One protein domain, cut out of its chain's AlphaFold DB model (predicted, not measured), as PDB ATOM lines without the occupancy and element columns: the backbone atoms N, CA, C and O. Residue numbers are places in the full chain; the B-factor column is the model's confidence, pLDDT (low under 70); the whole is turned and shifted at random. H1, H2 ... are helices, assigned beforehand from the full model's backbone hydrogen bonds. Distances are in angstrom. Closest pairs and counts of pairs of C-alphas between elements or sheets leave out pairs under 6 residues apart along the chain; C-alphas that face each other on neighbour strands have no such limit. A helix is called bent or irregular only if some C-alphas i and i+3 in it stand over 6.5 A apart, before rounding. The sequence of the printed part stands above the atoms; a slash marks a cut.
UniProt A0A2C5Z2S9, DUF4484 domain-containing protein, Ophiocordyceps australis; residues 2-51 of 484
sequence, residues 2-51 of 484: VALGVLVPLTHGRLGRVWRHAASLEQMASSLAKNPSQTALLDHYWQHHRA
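AT A GLANCE: This is residues 2 to 51 of the 484 residues of the protein "DUF4484 domain-containing protein" of Ophiocordyceps australis (UniProt A0A2C5Z2S9). The printed part runs back and forth in three passes along its long axis: residues 2 to 9 in an extended stretch, then helix H1, then the shorter helix H2 folding back side by side with H1. The printed part has 50 residues with two named helices, H1 before H2, which hold 26 of them, and no named strand; the class is all helix. The whole is only just loose, close to compact, with a radius of gyration of the C-alphas of 11.8 A, and only just elongated, spanning 35 by 18 by 14 A.

HOW THE PARTS SIT: H1, residues 19 to 34, and H2, residues 40 to 49, are close but not clearly touching; their closest C-alphas, of Met 28 and Leu 41, are 7.1 A apart. They run opposite ways at a shallow tilt of 9 degrees. In H2 every O i to N i+4 pair is within hydrogen-bond range; in H1, 9 of 12 are.

IN THESE COORDINATES: Residues 2 to 18 hold no named element. H1 is 23.7 A long from C-alpha 19 at (43.672, 123.636, 76.087), and irregular: C-alphas 20 and 23 are 7.2 A apart. H2 is 14.3 A long, ending with C-alpha 49 at (39.118, 113.181, 69.210).

THE WHOLE: The C-alphas farthest apart, of Gly 13 and Ser 37, are 35.2 A apart. The printed part has no cut, and the link from H1 to H2 is tight. Mean pLDDT of the printed part is 87.1; residues 12 to 13 are under 70.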
ATOM      1  N   VAL A   2      59.896 118.058  65.241       83.12
ATOM      2  CA  VAL A   2      58.526 117.552  65.049       83.12
ATOM      3  C   VAL A   2      57.571 118.665  65.460       83.12
ATOM      4  O   VAL A   2      57.754 119.247  66.526       83.12
ATOM      5  N   ALA A   3      56.584 118.962  64.620       86.12
ATOM      6  CA  ALA A   3      55.507 119.894  64.926       86.12
ATOM      7  C   ALA A   3      54.190 119.118  64.969       86.12
ATOM      8  O   ALA A   3      53.912 118.313  64.081       86.12
ATOM      9  N   LEU A   4      53.405 119.340  66.019       89.94
ATOM     10  CA  LEU A   4      52.119 118.691  66.244       89.94
ATOM     11  C   LEU A   4      51.101 119.764  66.590       89.94
ATOM     12  O   LEU A   4      51.383 120.661  67.383       89.94
ATOM     13  N   GLY A   5      49.921 119.659  66.001       90.38
ATOM     14  CA  GLY A   5      48.835 120.598  66.215       90.38
ATOM     15  C   GLY A   5      47.493 119.914  66.030       90.38
ATOM     16  O   GLY A   5      47.402 118.822  65.468       90.38
ATOM     17  N   VAL A   6      46.451 120.570  66.523       91.06
ATOM     18  CA  VAL A   6      45.060 120.147  66.361       91.06
ATOM     19  C   VAL A   6      44.266 121.291  65.764       91.06
ATOM     20  O   VAL A   6      44.495 122.453  66.094       91.06
ATOM     21  N   LEU A   7      43.312 120.952  64.904       90.75
ATOM     22  CA  LEU A   7      42.309 121.892  64.431       90.75
ATOM     23  C   LEU A   7      41.036 121.675  65.244       90.75
ATOM     24  O   LEU A   7      40.517 120.561  65.297       90.75
ATOM     25  N   VAL A   8      40.548 122.733  65.889       88.56
ATOM     26  CA  VAL A   8      39.402 122.657  66.799       88.56
ATOM     27  C   VAL A   8      38.311 123.618  66.330       88.56
ATOM     28  O   VAL A   8      38.613 124.780  66.048       88.56
ATOM     29  N   PRO A   9      37.042 123.181  66.242       86.44
ATOM     30  CA  PRO A   9      35.947 124.078  65.906       86.44
ATOM     31  C   PRO A   9      35.705 125.095  67.031       86.44
ATOM     32  O   PRO A   9      35.658 124.754  68.212       86.44
ATOM     33  N   LEU A  10      35.452 126.350  66.660       81.44
ATOM     34  CA  LEU A  10      35.161 127.444  67.598       81.44
ATOM     35  C   LEU A  10      33.700 127.456  68.089       81.44
ATOM     36  O   LEU A  10      33.178 128.486  68.506       81.44
ATOM     37  N   THR A  11      33.014 126.312  68.037       74.44
ATOM     38  CA  THR A  11      31.606 126.185  68.451       74.44
ATOM     39  C   THR A  11      31.410 126.443  69.945       74.44
ATOM     40  O   THR A  11      30.362 126.940  70.342       74.44
ATOM     41  N   HIS A  12      32.428 126.173  70.769       62.75
ATOM     42  CA  HIS A  12      32.369 126.265  72.232       62.75
ATOM     43  C   HIS A  12      33.297 127.360  72.785       62.75
ATOM     44  O   HIS A  12      34.199 127.092  73.583       62.75
ATOM     45  N   GLY A  13      33.086 128.606  72.353       69.56
ATOM     46  CA  GLY A  13      33.816 129.783  72.837       69.56
ATOM     47  C   GLY A  13      35.064 130.138  72.019       69.56
ATOM     48  O   GLY A  13      35.298 129.603  70.941       69.56
ATOM     49  N   ARG A  14      35.879 131.070  72.540       72.06
ATOM     50  CA  ARG A  14      36.982 131.737  71.803       72.06
ATOM     51  C   ARG A  14      38.081 130.812  71.298       72.06
ATOM     52  O   ARG A  14      38.691 131.087  70.278       72.06
ATOM     53  N   LEU A  15      38.345 129.756  72.053       80.25
ATOM     54  CA  LEU A  15      39.482 128.858  71.863       80.25
ATOM     55  C   LEU A  15      39.047 127.437  71.490       80.25
ATOM     56  O   LEU A  15      39.873 126.532  71.481       80.25
ATOM     57  N   GLY A  16      37.744 127.193  71.297       81.88
ATOM     58  CA  GLY A  16      37.215 125.848  71.035       81.88
ATOM     59  C   GLY A  16      37.548 124.807  72.118       81.88
ATOM     60  O   GLY A  16      37.391 123.616  71.888       81.88
ATOM     61  N   ARG A  17      38.005 125.236  73.305       83.81
ATOM     62  CA  ARG A  17      38.566 124.382  74.370       83.81
ATOM     63  C   ARG A  17      39.865 123.655  73.984       83.81
ATOM     64  O   ARG A  17      40.144 122.583  74.522       83.81
ATOM     65  N   VAL A  18      40.683 124.253  73.108       87.25
ATOM     66  CA  VAL A  18      41.965 123.693  72.629       87.25
ATOM     67  C   VAL A  18      42.908 123.260  73.759       87.25
ATOM     68  O   VAL A  18      43.592 122.247  73.642       87.25
ATOM     69  N   TRP A  19      42.873 123.950  74.901       86.31
ATOM     70  CA  TRP A  19      43.672 123.636  76.087       86.31
ATOM     71  C   TRP A  19      43.465 122.207  76.622       86.31
ATOM     72  O   TRP A  19      44.366 121.643  77.236       86.31
ATOM     73  N   ARG A  20      42.309 121.573  76.364       87.75
ATOM     74  CA  ARG A  20      42.054 120.175  76.764       87.75
ATOM     75  C   ARG A  20      42.980 119.185  76.057       87.75
ATOM     76  O   ARG A  20      43.206 118.094  76.568       87.75
ATOM     77  N   HIS A  21      43.511 119.571  74.902       89.19
ATOM     78  CA  HIS A  21      44.391 118.751  74.080       89.19
ATOM     79  C   HIS A  21      45.877 118.974  74.405       89.19
ATOM     80  O   HIS A  21      46.700 118.138  74.040       89.19
ATOM     81  N   ALA A  22      46.221 120.053  75.122       88.69
ATOM     82  CA  ALA A  22      47.600 120.487  75.349       88.69
ATOM     83  C   ALA A  22      48.471 119.405  76.010       88.69
ATOM     84  O   ALA A  22      49.508 119.041  75.463       88.69
ATOM     85  N   ALA A  23      48.012 118.816  77.120       88.38
ATOM     86  CA  ALA A  23      48.777 117.795  77.843       88.38
ATOM     87  C   ALA A  23      49.055 116.545  76.988       88.38
ATOM     88  O   ALA A  23      50.162 116.008  76.980       88.38
ATOM     89  N   SER A  24      48.056 116.087  76.226       89.56
ATOM     90  CA  SER A  24      48.232 114.947  75.321       89.56
ATOM     91  C   SER A  24      49.175 115.277  74.166       89.56
ATOM     92  O   SER A  24      49.990 114.437  73.790       89.56
ATOM     93  N   LEU A  25      49.085 116.488  73.608       91.50
ATOM     94  CA  LEU A  25      49.969 116.943  72.537       91.50
ATOM     95  C   LEU A  25      51.421 117.039  72.999       91.50
ATOM     96  O   LEU A  25      52.303 116.579  72.284       91.50
ATOM     97  N   GLU A  26      51.668 117.553  74.201       89.56
ATOM     98  CA  GLU A  26      53.007 117.641  74.787       89.56
ATOM     99  C   GLU A  26      53.626 116.252  75.005       89.56
ATOM    100  O   GLU A  26      54.787 116.005  74.652       89.56
ATOM    101  N   GLN A  27      52.833 115.303  75.510       90.69
ATOM    102  CA  GLN A  27      53.267 113.919  75.687       90.69
ATOM    103  C   GLN A  27      53.572 113.244  74.341       90.69
ATOM    104  O   GLN A  27      54.603 112.575  74.197       90.69
ATOM    105  N   MET A  28      52.704 113.422  73.340       91.62
ATOM    106  CA  MET A  28      52.916 112.881  71.995       91.62
ATOM    107  C   MET A  28      54.131 113.517  71.316       91.62
ATOM    108  O   MET A  28      54.942 112.793  70.743       91.62
ATOM    109  N   ALA A  29      54.320 114.832  71.440       91.31
ATOM    110  CA  ALA A  29      55.487 115.547  70.926       91.31
ATOM    111  C   ALA A  29      56.784 115.025  71.535       91.31
ATOM    112  O   ALA A  29      57.721 114.703  70.806       91.31
ATOM    113  N   SER A  30      56.808 114.846  72.855       90.94
ATOM    114  CA  SER A  30      57.960 114.295  73.572       90.94
ATOM    115  C   SER A  30      58.284 112.858  73.149       90.94
ATOM    116  O   SER A  30      59.449 112.459  73.122       90.94
ATOM    117  N   SER A  31      57.260 112.074  72.806       90.62
ATOM    118  CA  SER A  31      57.404 110.676  72.385       90.62
ATOM    119  C   SER A  31      57.888 110.573  70.933       90.62
ATOM    120  O   SER A  31      58.849 109.857  70.648       90.62
ATOM    121  N   LEU A  32      57.295 111.356  70.028       90.94
ATOM    122  CA  LEU A  32      57.648 111.406  68.606       90.94
ATOM    123  C   LEU A  32      58.997 112.080  68.346       90.94
ATOM    124  O   LEU A  32      59.686 111.722  67.394       90.94
ATOM    125  N   ALA A  33      59.414 113.012  69.209       90.75
ATOM    126  CA  ALA A  33      60.756 113.584  69.160       90.75
ATOM    127  C   ALA A  33      61.847 112.527  69.407       90.75
ATOM    128  O   ALA A  33      62.930 112.634  68.837       90.75
ATOM    129  N   LYS A  34      61.561 111.504  70.230       91.31
ATOM    130  CA  LYS A  34      62.469 110.371  70.472       91.31
ATOM    131  C   LYS A  34      62.374 109.324  69.361       91.31
ATOM    132  O   LYS A  34      63.403 108.857  68.889       91.31
ATOM    133  N   ASN A  35      61.154 108.977  68.946       90.44
ATOM    134  CA  ASN A  35      60.886 107.942  67.947       90.44
ATOM    135  C   ASN A  35      59.899 108.452  66.879       90.44
ATOM    136  O   ASN A  35      58.685 108.338  67.066       90.44
ATOM    137  N   PRO A  36      60.378 108.964  65.729       87.38
ATOM    138  CA  PRO A  36      59.507 109.570  64.717       87.38
ATOM    139  C   PRO A  36      58.630 108.554  63.967       87.38
ATOM    140  O   PRO A  36      57.643 108.936  63.349       87.38
ATOM    141  N   SER A  37      58.960 107.260  64.020       87.31
ATOM    142  CA  SER A  37      58.201 106.187  63.363       87.31
ATOM    143  C   SER A  37      56.948 105.748  64.130       87.31
ATOM    144  O   SER A  37      56.182 104.930  63.627       87.31
ATOM    145  N   GLN A  38      56.708 106.269  65.339       87.81
ATOM    146  CA  GLN A  38      55.597 105.850  66.195       87.81
ATOM    147  C   GLN A  38      54.268 106.548  65.835       87.81
ATOM    148  O   GLN A  38      53.600 107.136  66.686       87.81
ATOM    149  N   THR A  39      53.857 106.471  64.567       87.94
ATOM    150  CA  THR A  39      52.638 107.130  64.053       87.94
ATOM    151  C   THR A  39      51.345 106.590  64.665       87.94
ATOM    152  O   THR A  39      50.360 107.317  64.740       87.94
ATOM    153  N   ALA A  40      51.361 105.366  65.207       90.69
ATOM    154  CA  ALA A  40      50.202 104.740  65.851       90.69
ATOM    155  C   ALA A  40      49.606 105.571  67.008       90.69
ATOM    156  O   ALA A  40      48.405 105.500  67.266       90.69
ATOM    157  N   LEU A  41      50.425 106.382  67.696       89.56
ATOM    158  CA  LEU A  41      49.940 107.293  68.741       89.56
ATOM    159  C   LEU A  41      49.034 108.390  68.166       89.56
ATOM    160  O   LEU A  41      48.031 108.741  68.786       89.56
ATOM    161  N   LEU A  42      49.367 108.897  66.976       90.62
ATOM    162  CA  LEU A  42      48.586 109.920  66.280       90.62
ATOM    163  C   LEU A  42      47.261 109.349  65.787       90.62
ATOM    164  O   LEU A  42      46.223 109.979  65.979       90.62
ATOM    165  N   ASP A  43      47.287 108.138  65.231       91.38
ATOM    166  CA  ASP A  43      46.080 107.458  64.757       91.38
ATOM    167  C   ASP A  43      45.101 107.195  65.904       91.38
ATOM    168  O   ASP A  43      43.913 107.508  65.797       91.38
ATOM    169  N   HIS A  44      45.598 106.687  67.037       92.12
ATOM    170  CA  HIS A  44      44.780 106.471  68.230       92.12
ATOM    171  C   HIS A  44      44.182 107.787  68.747       92.12
ATOM    172  O   HIS A  44      42.995 107.863  69.074       92.12
ATOM    173  N   TYR A  45      44.989 108.851  68.791       92.38
ATOM    174  CA  TYR A  45      44.525 110.158  69.236       92.38
ATOM    175  C   TYR A  45      43.445 110.742  68.318       92.38
ATOM    176  O   TYR A  45      42.426 111.239  68.807       92.38
ATOM    177  N   TRP A  46      43.648 110.651  67.002       91.12
ATOM    178  CA  TRP A  46      42.700 111.101  65.988       91.12
ATOM    179  C   TRP A  46      41.374 110.346  66.077       91.12
ATOM    180  O   TRP A  46      40.315 110.967  66.086       91.12
ATOM    181  N   GLN A  47      41.404 109.018  66.211       92.06
ATOM    182  CA  GLN A  47      40.185 108.209  66.322       92.06
ATOM    183  C   GLN A  47      39.320 108.611  67.523       92.06
ATOM    184  O   GLN A  47      38.095 108.619  67.409       92.06
ATOM    185  N   HIS A  48      39.948 108.981  68.641       90.00
ATOM    186  CA  HIS A  48      39.250 109.371  69.864       90.00
ATOM    187  C   HIS A  48      38.724 110.819  69.842       90.00
ATOM    188  O   HIS A  48      37.700 111.107  70.457       90.00
ATOM    189  N   HIS A  49      39.412 111.739  69.152       87.19
ATOM    190  CA  HIS A  49      39.118 113.181  69.210       87.19
ATOM    191  C   HIS A  49      38.630 113.797  67.894       87.19
ATOM    192  O   HIS A  49      38.395 115.005  67.849       87.19
ATOM    193  N   ARG A  50      38.472 113.007  66.824       87.94
ATOM    194  CA  ARG A  50      37.911 113.499  65.560       87.94
ATOM    195  C   ARG A  50      36.521 114.089  65.785       87.94
ATOM    196  O   ARG A  50      35.701 113.524  66.512       87.94
ATOM    197  N   ALA A  51      36.244 115.210  65.126       81.38
ATOM    198  CA  ALA A  51      34.903 115.769  65.116       81.38
ATOM    199  C   ALA A  51      33.951 114.780  64.424       81.38
ATOM    200  O   ALA A  51      34.270 114.244  63.362       81.38
TER     201      ALA A  51